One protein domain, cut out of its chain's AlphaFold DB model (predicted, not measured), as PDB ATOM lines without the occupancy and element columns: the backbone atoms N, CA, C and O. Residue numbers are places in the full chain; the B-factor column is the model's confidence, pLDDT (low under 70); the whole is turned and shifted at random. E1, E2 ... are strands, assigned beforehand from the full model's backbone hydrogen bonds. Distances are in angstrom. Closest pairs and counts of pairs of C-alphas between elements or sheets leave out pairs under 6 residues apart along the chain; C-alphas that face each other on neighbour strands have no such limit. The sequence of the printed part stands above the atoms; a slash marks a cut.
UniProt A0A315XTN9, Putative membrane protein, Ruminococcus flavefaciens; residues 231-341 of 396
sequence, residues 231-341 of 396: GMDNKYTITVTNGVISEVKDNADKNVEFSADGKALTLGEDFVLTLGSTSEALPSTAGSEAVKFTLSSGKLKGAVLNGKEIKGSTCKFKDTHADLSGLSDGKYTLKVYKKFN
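AT A GLANCE: This is residues 231 to 341 of the 396 residues of the protein "Putative membrane protein" of Ruminococcus flavefaciens (UniProt A0A315XTN9). A small, only partly closed barrel: a strongly twisted sheet of five strands, E2, E1, E8, E5 and E6, wraps round one side, and a small sheet of three short strands, E3, E4 and E7, fills the other. The long strands E1 and E8 run side by side through the large sheet. The printed part has 111 residues, with no named helix and eight strands, E1 to E8, along the chain; the large sheet, in the order E2, E1, E8, E5, E6, is antiparallel throughout, and the small one, E3, E4, E7, is mixed. The class is all strand, though named strands hold 45 of the 111 residues. The whole is compact and rounded, with a radius of gyration of the C-alphas of 13.1 A and spans of 35 by 31 by 28 A.

HOW THE PARTS SIT: Start in the large sheet with E1, residues 231 to 241, and its antiparallel neighbour E8, residues 330 to 339: N 236 and O 334 are 2.8 A apart, within hydrogen-bond range. Beyond E1 look for the edge strand E2, residues 244 to 249, in a hairpin with E1; N 239 and O 247 are 2.8 A apart. Beside E8 you will find E5, residues 292 to 296, antiparallel, with N 335 and O 294 2.8 A apart. E5 forms a hairpin with the edge strand E6, residues 314 to 317, where N 315 and O 295 are 2.8 A apart. From edge to edge the strands' lines turn by 93 degrees. In the small sheet, E3, residues 264 to 266, and E4, residues 272 to 274, make a hairpin, with N 265 and O 273 2.8 A apart. E7, residues 321 to 323, is parallel to E4 at 9 degrees, with N 274 and O 322 2.9 A apart. Between the sheets, the closest C-alphas of E2 and E3 are those of Ile 245 and Ala 264, 7.7 A apart; E6 and E7 meet only through their link, and E4 and E8 are apart.

IN THESE COORDINATES: Find C-alpha 231 at (44.876, -28.440, -7.524); from there E1 runs 29.7 A to C-alpha 241 at (17.888, -21.326, 2.755). E8 runs 28.9 A and ends at C-alpha 339, at (43.160, -34.480, -9.538). E2 measures 14.9 A, E5 13.5 A and E6 10.4 A; E3, E4 and E7 have three residues each.

THE WHOLE: The C-alphas farthest apart are those of Asn 242 and Asn 341, 38.5 A. The printed part has no cut. The links E2 to E3, E4 to E5 and E5 to E6 are long. Mean pLDDT of the printed part is 77.2; look for values under 70 at 27 residues, among them 277 to 291.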
ATOM      1  N   GLY A 231      44.979 -29.894  -7.654       58.69
ATOM      2  CA  GLY A 231      44.876 -28.440  -7.524       58.69
ATOM      3  C   GLY A 231      43.479 -28.028  -7.073       58.69
ATOM      4  O   GLY A 231      42.521 -28.778  -7.268       58.69
ATOM      5  N   MET A 232      43.351 -26.842  -6.472       62.47
ATOM      6  CA  MET A 232      42.034 -26.227  -6.309       62.47
ATOM      7  C   MET A 232      41.512 -25.923  -7.710       62.47
ATOM      8  O   MET A 232      42.123 -25.158  -8.448       62.47
ATOM      9  N   ASP A 233      40.439 -26.598  -8.097       65.81
ATOM     10  CA  ASP A 233      39.836 -26.402  -9.406       65.81
ATOM     11  C   ASP A 233      38.937 -25.168  -9.357       65.81
ATOM     12  O   ASP A 233      39.143 -24.202 -10.084       65.81
ATOM     13  N   ASN A 234      37.992 -25.183  -8.416       74.19
ATOM     14  CA  ASN A 234      36.980 -24.151  -8.299       74.19
ATOM     15  C   ASN A 234      36.653 -23.844  -6.837       74.19
ATOM     16  O   ASN A 234      36.657 -24.718  -5.959       74.19
ATOM     17  N   LYS A 235      36.327 -22.572  -6.604       83.81
ATOM     18  CA  LYS A 235      35.724 -22.076  -5.372       83.81
ATOM     19  C   LYS A 235      34.288 -21.680  -5.686       83.81
ATOM     20  O   LYS A 235      34.060 -20.909  -6.614       83.81
ATOM     21  N   TYR A 236      33.364 -22.177  -4.880       86.69
ATOM     22  CA  TYR A 236      31.950 -21.859  -4.971       86.69
ATOM     23  C   TYR A 236      31.462 -21.243  -3.667       86.69
ATOM     24  O   TYR A 236      31.863 -21.659  -2.573       86.69
ATOM     25  N   THR A 237      30.578 -20.265  -3.792       89.81
ATOM     26  CA  THR A 237      29.778 -19.756  -2.681       89.81
ATOM     27  C   THR A 237      28.403 -20.392  -2.784       89.81
ATOM     28  O   THR A 237      27.700 -20.158  -3.760       89.81
ATOM     29  N   ILE A 238      28.048 -21.211  -1.798       90.44
ATOM     30  CA  ILE A 238      26.754 -21.889  -1.712       90.44
ATOM     31  C   ILE A 238      25.925 -21.162  -0.661       90.44
ATOM     32  O   ILE A 238      26.358 -21.037   0.489       90.44
ATOM     33  N   THR A 239      24.745 -20.695  -1.046       91.06
ATOM     34  CA  THR A 239      23.750 -20.142  -0.127       91.06
ATOM     35  C   THR A 239      22.676 -21.197   0.113       91.06
ATOM     36  O   THR A 239      22.055 -21.682  -0.834       91.06
ATOM     37  N   VAL A 240      22.476 -21.554   1.381       90.25
ATOM     38  CA  VAL A 240      21.436 -22.484   1.837       90.25
ATOM     39  C   VAL A 240      20.338 -21.689   2.537       90.25
ATOM     40  O   VAL A 240      20.647 -20.872   3.410       90.25
ATOM     41  N   THR A 241      19.086 -21.936   2.159       88.50
ATOM     42  CA  THR A 241      17.888 -21.326   2.755       88.50
ATOM     43  C   THR A 241      16.814 -22.398   2.913       88.50
ATOM     44  O   THR A 241      16.534 -23.112   1.952       88.50
ATOM     45  N   ASN A 242      16.201 -22.518   4.090       86.12
ATOM     46  CA  ASN A 242      15.213 -23.553   4.412       86.12
ATOM     47  C   ASN A 242      15.687 -24.983   4.078       86.12
ATOM     48  O   ASN A 242      14.905 -25.809   3.605       86.12
ATOM     49  N   GLY A 243      16.974 -25.273   4.287       80.12
ATOM     50  CA  GLY A 243      17.542 -26.605   4.032       80.12
ATOM     51  C   GLY A 243      17.706 -26.989   2.553       80.12
ATOM     52  O   GLY A 243      17.980 -28.150   2.262       80.12
ATOM     53  N   VAL A 244      17.572 -26.039   1.619       86.62
ATOM     54  CA  VAL A 244      17.856 -26.237   0.187       86.62
ATOM     55  C   VAL A 244      18.872 -25.219  -0.332       86.62
ATOM     56  O   VAL A 244      19.049 -24.136   0.231       86.62
ATOM     57  N   ILE A 245      19.554 -25.566  -1.420       88.50
ATOM     58  CA  ILE A 245      20.404 -24.661  -2.191       88.50
ATOM     59  C   ILE A 245      19.496 -23.606  -2.820       88.50
ATOM     60  O   ILE A 245      18.613 -23.929  -3.611       88.50
ATOM     61  N   SER A 246      19.721 -22.342  -2.473       89.88
ATOM     62  CA  SER A 246      18.996 -21.209  -3.058       89.88
ATOM     63  C   SER A 246      19.838 -20.431  -4.071       89.88
ATOM     64  O   SER A 246      19.292 -19.744  -4.926       89.88
ATOM     65  N   GLU A 247      21.168 -20.501  -3.964       91.31
ATOM     66  CA  GLU A 247      22.097 -19.839  -4.882       91.31
ATOM     67  C   GLU A 247      23.462 -20.535  -4.847       91.31
ATOM     68  O   GLU A 247      23.970 -20.869  -3.770       91.31
ATOM     69  N   VAL A 248      24.089 -20.693  -6.014       89.94
ATOM     70  CA  VAL A 248      25.491 -21.103  -6.131       89.94
ATOM     71  C   VAL A 248      26.201 -20.138  -7.061       89.94
ATOM     72  O   VAL A 248      25.776 -19.940  -8.197       89.94
ATOM     73  N   LYS A 249      27.301 -19.555  -6.585       88.88
ATOM     74  CA  LYS A 249      28.158 -18.682  -7.387       88.88
ATOM     75  C   LYS A 249      29.562 -19.240  -7.522       88.88
ATOM     76  O   LYS A 249      30.117 -19.736  -6.539       88.88
ATOM     77  N   ASP A 250      30.137 -19.143  -8.714       85.12
ATOM     78  CA  ASP A 250      31.534 -19.492  -8.967       85.12
ATOM     79  C   ASP A 250      32.507 -18.399  -8.479       85.12
ATOM     80  O   ASP A 250      32.131 -17.394  -7.869       85.12
ATOM     81  N   ASN A 251      33.797 -18.600  -8.740       79.44
ATOM     82  CA  ASN A 251      34.856 -17.687  -8.309       79.44
ATOM     83  C   ASN A 251      34.826 -16.323  -9.039       79.44
ATOM     84  O   ASN A 251      35.490 -15.387  -8.598       79.44
ATOM     85  N   ALA A 252      34.081 -16.218 -10.143       78.69
ATOM     86  CA  ALA A 252      33.851 -15.004 -10.924       78.69
ATOM     87  C   ALA A 252      32.466 -14.379 -10.646       78.69
ATOM     88  O   ALA A 252      32.022 -13.523 -11.411       78.69
ATOM     89  N   ASP A 253      31.801 -14.800  -9.563       81.00
ATOM     90  CA  ASP A 253      30.459 -14.373  -9.149       81.00
ATOM     91  C   ASP A 253      29.348 -14.713 -10.165       81.00
ATOM     92  O   ASP A 253      28.269 -14.117 -10.141       81.00
ATOM     93  N   LYS A 254      29.585 -15.686 -11.054       86.19
ATOM     94  CA  LYS A 254      28.573 -16.177 -11.996       86.19
ATOM     95  C   LYS A 254      27.718 -17.257 -11.352       86.19
ATOM     96  O   LYS A 254      28.225 -18.096 -10.609       86.19
ATOM     97  N   ASN A 255      26.433 -17.258 -11.694       88.88
ATOM     98  CA  ASN A 255      25.498 -18.278 -11.237       88.88
ATOM     99  C   ASN A 255      25.865 -19.648 -11.817       88.88
ATOM    100  O   ASN A 255      26.145 -19.775 -13.010       88.88
ATOM    101  N   VAL A 256      25.842 -20.660 -10.956       85.50
ATOM    102  CA  VAL A 256      26.046 -22.068 -11.293       85.50
ATOM    103  C   VAL A 256      24.717 -22.785 -11.105       85.50
ATOM    104  O   VAL A 256      24.058 -22.605 -10.082       85.50
ATOM    105  N   GLU A 257      24.322 -23.577 -12.096       86.44
ATOM    106  CA  GLU A 257      23.092 -24.365 -12.033       86.44
ATOM    107  C   GLU A 257      23.191 -25.482 -10.984       86.44
ATOM    108  O   GLU A 257      24.259 -26.043 -10.723       86.44
ATOM    109  N   PHE A 258      22.054 -25.791 -10.373       86.62
ATOM    110  CA  PHE A 258      21.860 -26.857  -9.396       86.62
ATOM    111  C   PHE A 258      20.488 -27.501  -9.641       86.62
ATOM    112  O   PHE A 258      19.705 -26.988 -10.444       86.62
ATOM    113  N   SER A 259      20.210 -28.636  -9.002       85.56
ATOM    114  CA  SER A 259      18.978 -29.396  -9.240       85.56
ATOM    115  C   SER A 259      17.724 -28.566  -8.961       85.56
ATOM    116  O   SER A 259      17.712 -27.696  -8.085       85.56
ATOM    117  N   ALA A 260      16.634 -28.860  -9.673       81.44
ATOM    118  CA  ALA A 260      15.395 -28.085  -9.565       81.44
ATOM    119  C   ALA A 260      14.770 -28.137  -8.155       81.44
ATOM    120  O   ALA A 260      14.088 -27.202  -7.740       81.44
ATOM    121  N   ASP A 261      15.024 -29.213  -7.406       82.31
ATOM    122  CA  ASP A 261      14.592 -29.385  -6.015       82.31
ATOM    123  C   ASP A 261      15.506 -28.679  -4.993       82.31
ATOM    124  O   ASP A 261      15.220 -28.702  -3.794       82.31
ATOM    125  N   GLY A 262      16.609 -28.066  -5.442       82.06
ATOM    126  CA  GLY A 262      17.597 -27.400  -4.595       82.06
ATOM    127  C   GLY A 262      18.411 -28.353  -3.719       82.06
ATOM    128  O   GLY A 262      19.107 -27.902  -2.809       82.06
ATOM    129  N   LYS A 263      18.331 -29.670  -3.925       84.75
ATOM    130  CA  LYS A 263      18.967 -30.656  -3.037       84.75
ATOM    131  C   LYS A 263      20.283 -31.203  -3.553       84.75
ATOM    132  O   LYS A 263      20.999 -31.804  -2.757       84.75
ATOM    133  N   ALA A 264      20.623 -31.008  -4.820       84.38
ATOM    134  CA  ALA A 264      21.848 -31.512  -5.418       84.38
ATOM    135  C   ALA A 264      22.589 -30.426  -6.207       84.38
ATOM    136  O   ALA A 264      22.006 -29.634  -6.944       84.38
ATOM    137  N   LEU A 265      23.912 -30.413  -6.062       84.75
ATOM    138  CA  LEU A 265      24.830 -29.601  -6.848       84.75
ATOM    139  C   LEU A 265      25.838 -30.524  -7.527       84.75
ATOM    140  O   LEU A 265      26.680 -31.134  -6.863       84.75
ATOM    141  N   THR A 266      25.774 -30.576  -8.853       77.69
ATOM    142  CA  THR A 266      26.676 -31.368  -9.690       77.69
ATOM    143  C   THR A 266      27.753 -30.460 -10.277       77.69
ATOM    144  O   THR A 266      27.448 -29.465 -10.930       77.69
ATOM    145  N   LEU A 267      29.031 -30.775 -10.040       73.56
ATOM    146  CA  LEU A 267      30.165 -29.954 -10.483       73.56
ATOM    147  C   LEU A 267      31.074 -30.736 -11.440       73.56
ATOM    148  O   LEU A 267      32.091 -31.330 -11.051       73.56
ATOM    149  N   GLY A 268      30.740 -30.671 -12.728       67.75
ATOM    150  CA  GLY A 268      31.337 -31.507 -13.776       67.75
ATOM    151  C   GLY A 268      30.778 -32.932 -13.751       67.75
ATOM    152  O   GLY A 268      29.737 -33.168 -13.152       67.75
ATOM    153  N   GLU A 269      31.468 -33.880 -14.385       60.59
ATOM    154  CA  GLU A 269      30.942 -35.245 -14.581       60.59
ATOM    155  C   GLU A 269      31.061 -36.155 -13.339       60.59
ATOM    156  O   GLU A 269      30.343 -37.142 -13.229       60.59
ATOM    157  N   ASP A 270      31.914 -35.795 -12.369       60.91
ATOM    158  CA  ASP A 270      32.377 -36.728 -11.325       60.91
ATOM    159  C   ASP A 270      32.068 -36.327  -9.872       60.91
ATOM    160  O   ASP A 270      32.401 -37.081  -8.958       60.91
ATOM    161  N   PHE A 271      31.522 -35.131  -9.613       73.69
ATOM    162  CA  PHE A 271      31.319 -34.637  -8.242       73.69
ATOM    163  C   PHE A 271      29.885 -34.190  -7.992       73.69
ATOM    164  O   PHE A 271      29.393 -33.302  -8.691       73.69
ATOM    165  N   VAL A 272      29.270 -34.739  -6.941       76.75
ATOM    166  CA  VAL A 272      27.916 -34.362  -6.525       76.75
ATOM    167  C   VAL A 272      27.835 -34.102  -5.026       76.75
ATOM    168  O   VAL A 272      28.153 -34.958  -4.200       76.75
ATOM    169  N   LEU A 273      27.351 -32.918  -4.673       81.69
ATOM    170  CA  LEU A 273      27.032 -32.526  -3.306       81.69
ATOM    171  C   LEU A 273      25.519 -32.586  -3.117       81.69
ATOM    172  O   LEU A 273      24.785 -32.059  -3.946       81.69
ATOM    173  N   THR A 274      25.057 -33.190  -2.024       82.31
ATOM    174  CA  THR A 274      23.626 -33.306  -1.712       82.31
ATOM    175  C   THR A 274      23.292 -32.724  -0.340       82.31
ATOM    176  O   THR A 274      24.069 -32.871   0.597       82.31
ATOM    177  N   LEU A 275      22.145 -32.054  -0.217       81.94
ATOM    178  CA  LEU A 275      21.545 -31.589   1.046       81.94
ATOM    179  C   LEU A 275      20.394 -32.507   1.506       81.94
ATOM    180  O   LEU A 275      19.617 -32.154   2.388       81.94
ATOM    181  N   GLY A 276      20.242 -33.680   0.896       75.44
ATOM    182  CA  GLY A 276      19.196 -34.645   1.220       75.44
ATOM    183  C   GLY A 276      18.885 -35.562   0.044       75.44
ATOM    184  O   GLY A 276      19.579 -35.554  -0.971       75.44
ATOM    185  N   SER A 277      17.811 -36.343   0.168       68.75
ATOM    186  CA  SER A 277      17.346 -37.232  -0.898       68.75
ATOM    187  C   SER A 277      16.854 -36.425  -2.103       68.75
ATOM    188  O   SER A 277      15.866 -35.687  -1.990       68.75
ATOM    189  N   THR A 278      17.535 -36.584  -3.237       65.88
ATOM    190  CA  THR A 278      17.157 -36.006  -4.533       65.88
ATOM    191  C   THR A 278      16.279 -36.977  -5.326       65.88
ATOM    192  O   THR A 278      16.410 -38.195  -5.192       65.88
ATOM    193  N   SER A 279      15.366 -36.440  -6.136       61.69
ATOM    194  CA  SER A 279      14.578 -37.213  -7.107       61.69
ATOM    195  C   SER A 279      15.300 -37.429  -8.442       61.69
ATOM    196  O   SER A 279      14.828 -38.212  -9.264       61.69
ATOM    197  N   GLU A 280      16.412 -36.730  -8.683       63.62
ATOM    198  CA  GLU A 280      17.193 -36.834  -9.916       63.62
ATOM    199  C   GLU A 280      18.224 -37.967  -9.822       63.62
ATOM    200  O   GLU A 280      18.860 -38.186  -8.789       63.62
ATOM    201  N   ALA A 281      18.395 -38.708 -10.921       59.53
ATOM    202  CA  ALA A 281      19.410 -39.749 -11.000       59.53
ATOM    203  C   ALA A 281      20.809 -39.119 -10.916       59.53
ATOM    204  O   ALA A 281      21.193 -38.312 -11.762       59.53
ATOM    205  N   LEU A 282      21.578 -39.505  -9.896       61.66
ATOM    206  CA  LEU A 282      22.961 -39.067  -9.734       61.66
ATOM    207  C   LEU A 282      23.838 -39.676 -10.850       61.66
ATOM    208  O   LEU A 282      23.672 -40.860 -11.165       61.66
ATOM    209  N   PRO A 283      24.780 -38.923 -11.444       58.16
ATOM    210  CA  PRO A 283      25.701 -39.452 -12.449       58.16
ATOM    211  C   PRO A 283      26.515 -40.642 -11.910       58.16
ATOM    212  O   PRO A 283      26.936 -40.657 -10.752       58.16
ATOM    213  N   SER A 284      26.754 -41.655 -12.752       52.91
ATOM    214  CA  SER A 284      27.557 -42.822 -12.375       52.91
ATOM    215  C   SER A 284      29.037 -42.440 -12.293       52.91
ATOM    216  O   SER A 284      29.678 -42.223 -13.318       52.91
ATOM    217  N   THR A 285      29.611 -42.412 -11.092       53.53
ATOM    218  CA  THR A 285      31.008 -42.008 -10.822       53.53
ATOM    219  C   THR A 285      32.067 -43.052 -11.231       53.53
ATOM    220  O   THR A 285      33.119 -43.168 -10.590       53.53
ATOM    221  N   ALA A 286      31.794 -43.855 -12.264       41.94
ATOM    222  CA  ALA A 286      32.595 -44.998 -12.704       41.94
ATOM    223  C   ALA A 286      33.873 -44.551 -13.441       41.94
ATOM    224  O   ALA A 286      33.984 -44.656 -14.657       41.94
ATOM    225  N   GLY A 287      34.846 -44.039 -12.687       47.91
ATOM    226  CA  GLY A 287      36.161 -43.644 -13.210       47.91
ATOM    227  C   GLY A 287      36.869 -42.528 -12.440       47.91
ATOM    228  O   GLY A 287      37.977 -42.146 -12.804       47.91
ATOM    229  N   SER A 288      36.251 -41.996 -11.385       51.00
ATOM    230  CA  SER A 288      36.692 -40.751 -10.754       51.00
ATOM    231  C   SER A 288      38.003 -40.877  -9.956       51.00
ATOM    232  O   SER A 288      38.130 -41.629  -8.988       51.00
ATOM    233  N   GLU A 289      39.008 -40.090 -10.350       51.84
ATOM    234  CA  GLU A 289      40.241 -39.916  -9.584       51.84
ATOM    235  C   GLU A 289      39.995 -39.002  -8.368       51.84
ATOM    236  O   GLU A 289      39.425 -37.923  -8.499       51.84
ATOM    237  N   ALA A 290      40.460 -39.428  -7.187       49.53
ATOM    238  CA  ALA A 290      40.307 -38.781  -5.877       49.53
ATOM    239  C   ALA A 290      40.002 -37.261  -5.887       49.53
ATOM    240  O   ALA A 290      40.905 -36.427  -6.026       49.53
ATOM    241  N   VAL A 291      38.736 -36.909  -5.640       65.56
ATOM    242  CA  VAL A 291      38.271 -35.533  -5.420       65.56
ATOM    243  C   VAL A 291      38.340 -35.238  -3.924       65.56
ATOM    244  O   VAL A 291      37.730 -35.922  -3.109       65.56
ATOM    245  N   LYS A 292      39.109 -34.221  -3.532       75.69
ATOM    246  CA  LYS A 292      39.067 -33.696  -2.159       75.69
ATOM    247  C   LYS A 292      38.272 -32.410  -2.181       75.69
ATOM    248  O   LYS A 292      38.432 -31.614  -3.097       75.69
ATOM    249  N   PHE A 293      37.481 -32.131  -1.161       79.38
ATOM    250  CA  PHE A 293      36.881 -30.807  -1.036       79.38
ATOM    251  C   PHE A 293      36.903 -30.319   0.403       79.38
ATOM    252  O   PHE A 293      37.045 -31.087   1.358       79.38
ATOM    253  N   THR A 294      36.859 -29.001   0.545       84.56
ATOM    254  CA  THR A 294      36.843 -28.313   1.832       84.56
ATOM    255  C   THR A 294      35.643 -27.387   1.876       84.56
ATOM    256  O   THR A 294      35.518 -26.498   1.036       84.56
ATOM    257  N   LEU A 295      34.783 -27.582   2.868       86.75
ATOM    258  CA  LEU A 295      33.662 -26.702   3.163       86.75
ATOM    259  C   LEU A 295      34.042 -25.808   4.343       86.75
ATOM    260  O   LEU A 295      34.573 -26.303   5.335       86.75
ATOM    261  N   SER A 296      33.785 -24.507   4.250       87.81
ATOM    262  CA  SER A 296      34.105 -23.547   5.312       87.81
ATOM    263  C   SER A 296      32.977 -22.542   5.537       87.81
ATOM    264  O   SER A 296      32.401 -22.019   4.585       87.81
ATOM    265  N   SER A 297      32.648 -22.299   6.805       88.38
ATOM    266  CA  SER A 297      31.703 -21.281   7.273       88.38
ATOM    267  C   SER A 297      31.794 -21.160   8.794       88.38
ATOM    268  O   SER A 297      32.094 -22.136   9.484       88.38
ATOM    269  N   GLY A 298      31.481 -19.982   9.340       82.44
ATOM    270  CA  GLY A 298      31.328 -19.803  10.789       82.44
ATOM    271  C   GLY A 298      30.204 -20.664  11.380       82.44
ATOM    272  O   GLY A 298      30.285 -21.056  12.539       82.44
ATOM    273  N   LYS A 299      29.211 -21.030  10.557       83.44
ATOM    274  CA  LYS A 299      28.053 -21.850  10.941       83.44
ATOM    275  C   LYS A 299      28.313 -23.361  10.939       83.44
ATOM    276  O   LYS A 299      27.433 -24.125  11.302       83.44
ATOM    277  N   LEU A 300      29.512 -23.804  10.543       84.31
ATOM    278  CA  LEU A 300      29.858 -25.233  10.568       84.31
ATOM    279  C   LEU A 300      30.163 -25.755  11.970       84.31
ATOM    280  O   LEU A 300      30.071 -26.956  12.194       84.31
ATOM    281  N   LYS A 301      30.538 -24.886  12.910       83.81
ATOM    282  CA  LYS A 301      30.888 -25.313  14.264       83.81
ATOM    283  C   LYS A 301      29.635 -25.848  14.970       83.81
ATOM    284  O   LYS A 301      28.712 -25.079  15.214       83.81
ATOM    285  N   GLY A 302      29.625 -27.140  15.296       78.88
ATOM    286  CA  GLY A 302      28.483 -27.840  15.899       78.88
ATOM    287  C   GLY A 302      27.502 -28.458  14.893       78.88
ATOM    288  O   GLY A 302      26.541 -29.100  15.305       78.88
ATOM    289  N   ALA A 303      27.731 -28.310  13.582       82.12
ATOM    290  CA  ALA A 303      26.931 -29.003  12.574       82.12
ATOM    291  C   ALA A 303      27.238 -30.509  12.584       82.12
ATOM    292  O   ALA A 303      28.397 -30.905  12.742       82.12
ATOM    293  N   VAL A 304      26.219 -31.346  12.373       78.81
ATOM    294  CA  VAL A 304      26.371 -32.804  12.257       78.81
ATOM    295  C   VAL A 304      26.263 -33.189  10.787       78.81
ATOM    296  O   VAL A 304      25.208 -33.052  10.178       78.81
ATOM    297  N   LEU A 305      27.367 -33.666  10.215       77.88
ATOM    298  CA  LEU A 305      27.454 -34.087   8.815       77.88
ATOM    299  C   LEU A 305      27.941 -35.536   8.783       77.88
ATOM    300  O   LEU A 305      28.924 -35.863   9.450       77.88
ATOM    301  N   ASN A 306      27.260 -36.419   8.045       69.50
ATOM    302  CA  ASN A 306      27.562 -37.859   8.002       69.50
ATOM    303  C   ASN A 306      27.736 -38.493   9.402       69.50
ATOM    304  O   ASN A 306      28.661 -39.271   9.638       69.50
ATOM    305  N   GLY A 307      26.897 -38.093  10.365       70.12
ATOM    306  CA  GLY A 307      26.949 -38.583  11.750       70.12
ATOM    307  C   GLY A 307      28.142 -38.091  12.583       70.12
ATOM    308  O   GLY A 307      28.358 -38.594  13.685       70.12
ATOM    309  N   LYS A 308      28.929 -37.121  12.094       76.62
ATOM    310  CA  LYS A 308      30.056 -36.517  12.822       76.62
ATOM    311  C   LYS A 308      29.809 -35.040  13.088       76.62
ATOM    312  O   LYS A 308      29.521 -34.272  12.173       76.62
ATOM    313  N   GLU A 309      29.994 -34.636  14.339       81.50
ATOM    314  CA  GLU A 309      29.960 -33.230  14.730       81.50
ATOM    315  C   GLU A 309      31.243 -32.510  14.288       81.50
ATOM    316  O   GLU A 309      32.369 -32.952  14.554       81.50
ATOM    317  N   ILE A 310      31.082 -31.376  13.614       84.38
ATOM    318  CA  ILE A 310      32.196 -30.567  13.133       84.38
ATOM    319  C   ILE A 310      32.650 -29.607  14.236       84.38
ATOM    320  O   ILE A 310      31.967 -28.656  14.605       84.38
ATOM    321  N   LYS A 311      33.868 -29.822  14.745       80.62
ATOM    322  CA  LYS A 311      34.431 -29.045  15.867       80.62
ATOM    323  C   LYS A 311      34.922 -27.638  15.498       80.62
ATOM    324  O   LYS A 311      35.234 -26.843  16.381       80.62
ATOM    325  N   GLY A 312      35.031 -27.326  14.206       84.44
ATOM    326  CA  GLY A 312      35.604 -26.076  13.703       84.44
ATOM    327  C   GLY A 312      34.767 -25.424  12.605       84.44
ATOM    328  O   GLY A 312      33.703 -25.898  12.239       84.44
ATOM    329  N   SER A 313      35.277 -24.337  12.034       86.00
ATOM    330  CA  SER A 313      34.640 -23.609  10.927       86.00
ATOM    331  C   SER A 313      34.952 -24.201   9.547       86.00
ATOM    332  O   SER A 313      34.757 -23.550   8.520       86.00
ATOM    333  N   THR A 314      35.526 -25.405   9.491       85.69
ATOM    334  CA  THR A 314      35.974 -26.049   8.253       85.69
ATOM    335  C   THR A 314      35.857 -27.567   8.355       85.69
ATOM    336  O   THR A 314      36.272 -28.148   9.356       85.69
ATOM    337  N   CYS A 315      35.358 -28.210   7.299       84.75
ATOM    338  CA  CYS A 315      35.296 -29.664   7.150       84.75
ATOM    339  C   CYS A 315      35.952 -30.101   5.828       84.75
ATOM    340  O   CYS A 315      35.871 -29.382   4.831       84.75
ATOM    341  N   LYS A 316      36.619 -31.264   5.817       84.81
ATOM    342  CA  LYS A 316      37.316 -31.822   4.646       84.81
ATOM    343  C   LYS A 316      36.794 -33.214   4.320       84.81
ATOM    344  O   LYS A 316      36.672 -34.043   5.216       84.81
ATOM    345  N   PHE A 317      36.618 -33.482   3.036       78.25
ATOM    346  CA  PHE A 317      36.093 -34.741   2.517       78.25
ATOM    347  C   PHE A 317      36.977 -35.236   1.365       78.25
ATOM    348  O   PHE A 317      37.676 -34.435   0.734       78.25
ATOM    349  N   LYS A 318      36.996 -36.552   1.131       70.25
ATOM    350  CA  LYS A 318      37.838 -37.205   0.108       70.25
ATOM    351  C   LYS A 318      37.028 -38.013  -0.914       70.25
ATOM    352  O   LYS A 318      37.618 -38.786  -1.663       70.25
ATOM    353  N   ASP A 319      35.715 -37.820  -0.918       68.69
ATOM    354  CA  ASP A 319      34.764 -38.614  -1.681       68.69
ATOM    355  C   ASP A 319      34.173 -37.786  -2.827       68.69
ATOM    356  O   ASP A 319      34.068 -36.557  -2.752       68.69
ATOM    357  N   THR A 320      33.789 -38.471  -3.899       66.19
ATOM    358  CA  THR A 320      33.127 -37.897  -5.084       66.19
ATOM    359  C   THR A 320      31.669 -37.532  -4.831       66.19
ATOM    360  O   THR A 320      31.065 -36.784  -5.598       66.19
ATOM    361  N   HIS A 321      31.130 -38.009  -3.714       71.44
ATOM    362  CA  HIS A 321      29.810 -37.690  -3.222       71.44
ATOM    363  C   HIS A 321      29.882 -37.235  -1.765       71.44
ATOM    364  O   HIS A 321      30.642 -37.794  -0.970       71.44
ATOM    365  N   ALA A 322      29.073 -36.243  -1.405       74.38
ATOM    366  CA  ALA A 322      28.906 -35.860  -0.014       74.38
ATOM    367  C   ALA A 322      27.485 -35.431   0.321       74.38
ATOM    368  O   ALA A 322      26.915 -34.554  -0.330       74.38
ATOM    369  N   ASP A 323      26.970 -36.016   1.397       78.56
ATOM    370  CA  ASP A 323      25.727 -35.619   2.041       78.56
ATOM    371  C   ASP A 323      26.009 -34.565   3.121       78.56
ATOM    372  O   ASP A 323      26.846 -34.729   4.016       78.56
ATOM    373  N   LEU A 324      25.327 -33.435   2.980       80.50
ATOM    374  CA  LEU A 324      25.407 -32.257   3.825       80.50
ATOM    375  C   LEU A 324      24.017 -31.802   4.293       80.50
ATOM    376  O   LEU A 324      23.832 -30.634   4.631       80.50
ATOM    377  N   SER A 325      23.044 -32.711   4.339       75.25
ATOM    378  CA  SER A 325      21.658 -32.455   4.763       75.25
ATOM    379  C   SER A 325      21.496 -31.762   6.122       75.25
ATOM    380  O   SER A 325      20.482 -31.119   6.370       75.25
ATOM    381  N   GLY A 326      22.510 -31.816   6.988       74.62
ATOM    382  CA  GLY A 326      22.541 -31.128   8.283       74.62
ATOM    383  C   GLY A 326      23.004 -29.664   8.261       74.62
ATOM    384  O   GLY A 326      23.284 -29.110   9.327       74.62
ATOM    385  N   LEU A 327      23.168 -29.029   7.095       84.19
ATOM    386  CA  LEU A 327      23.606 -27.630   7.023       84.19
ATOM    387  C   LEU A 327      22.493 -26.651   7.411       84.19
ATOM    388  O   LEU A 327      21.406 -26.652   6.847       84.19
ATOM    389  N   SER A 328      22.811 -25.747   8.342       85.69
ATOM    390  CA  SER A 328      21.942 -24.617   8.690       85.69
ATOM    391  C   SER A 328      21.873 -23.570   7.571       85.69
ATOM    392  O   SER A 328      22.776 -23.477   6.737       85.69
ATOM    393  N   ASP A 329      20.865 -22.706   7.601       88.50
ATOM    394  CA  ASP A 329      20.749 -21.615   6.633       88.50
ATOM    395  C   ASP A 329      21.944 -20.661   6.692       88.50
ATOM    396  O   ASP A 329      22.396 -20.245   7.764       88.50
ATOM    397  N   GLY A 330      22.461 -20.257   5.535       88.69
ATOM    398  CA  GLY A 330      23.571 -19.317   5.435       88.69
ATOM    399  C   GLY A 330      24.475 -19.549   4.235       88.69
ATOM    400  O   GLY A 330      24.200 -20.357   3.354       88.69
ATOM    401  N   LYS A 331      25.583 -18.802   4.214       90.56
ATOM    402  CA  LYS A 331      26.594 -18.887   3.159       90.56
ATOM    403  C   LYS A 331      27.740 -19.804   3.568       90.56
ATOM    404  O   LYS A 331      28.289 -19.697   4.671       90.56
ATOM    405  N   TYR A 332      28.132 -20.656   2.635       89.69
ATOM    406  CA  TYR A 332      29.220 -21.608   2.767       89.69
ATOM    407  C   TYR A 332      30.187 -21.444   1.605       89.69
ATOM    408  O   TYR A 332      29.792 -21.259   0.459       89.69
ATOM    409  N   THR A 333      31.480 -21.514   1.904       88.06
ATOM    410  CA  THR A 333      32.520 -21.552   0.879       88.06
ATOM    411  C   THR A 333      32.931 -22.998   0.650       88.06
ATOM    412  O   THR A 333      33.518 -23.620   1.542       88.06
ATOM    413  N   LEU A 334      32.652 -23.509  -0.547       86.44
ATOM    414  CA  LEU A 334      33.092 -24.814  -1.022       86.44
ATOM    415  C   LEU A 334      34.340 -24.646  -1.895       86.44
ATOM    416  O   LEU A 334      34.323 -23.932  -2.893       86.44
ATOM    417  N   LYS A 335      35.428 -25.326  -1.537       83.69
ATOM    418  CA  LYS A 335      36.638 -25.447  -2.362       83.69
ATOM    419  C   LYS A 335      36.752 -26.878  -2.861       83.69
ATOM    420  O   LYS A 335      36.921 -27.782  -2.041       83.69
ATOM    421  N   VAL A 336      36.677 -27.077  -4.173       78.00
ATOM    422  CA  VAL A 336      36.793 -28.396  -4.810       78.00
ATOM    423  C   VAL A 336      38.207 -28.569  -5.353       78.00
ATOM    424  O   VAL A 336      38.705 -27.726  -6.100       78.00
ATOM    425  N   TYR A 337      38.853 -29.669  -4.982       73.00
ATOM    426  CA  TYR A 337      40.180 -30.056  -5.438       73.00
ATOM    427  C   TYR A 337      40.051 -31.312  -6.293       73.00
ATOM    428  O   TYR A 337      39.813 -32.405  -5.771       73.00
ATOM    429  N   LYS A 338      40.212 -31.160  -7.606       70.38
ATOM    430  CA  LYS A 338      40.248 -32.294  -8.531       70.38
ATOM    431  C   LYS A 338      41.691 -32.713  -8.757       70.38
ATOM    432  O   LYS A 338      42.590 -31.868  -8.788       70.38
ATOM    433  N   LYS A 339      41.921 -34.013  -8.926       63.00
ATOM    434  CA  LYS A 339      43.160 -34.480  -9.538       63.00
ATOM    435  C   LYS A 339      43.068 -34.124 -11.015       63.00
ATOM    436  O   LYS A 339      42.193 -34.599 -11.726       63.00
ATOM    437  N   PHE A 340      43.905 -33.201 -11.452       60.91
ATOM    438  CA  PHE A 340      44.021 -32.854 -12.855       60.91
ATOM    439  C   PHE A 340      45.496 -32.744 -13.176       60.91
ATOM    440  O   PHE A 340      46.288 -32.249 -12.379       60.91
ATOM    441  N   ASN A 341      45.891 -33.183 -14.360       65.44
ATOM    442  CA  ASN A 341      47.235 -32.895 -14.809       65.44
ATOM    443  C   ASN A 341      47.321 -31.382 -15.072       65.44
ATOM    444  O   ASN A 341      46.720 -30.861 -16.014       65.44
TER     445      ASN A 341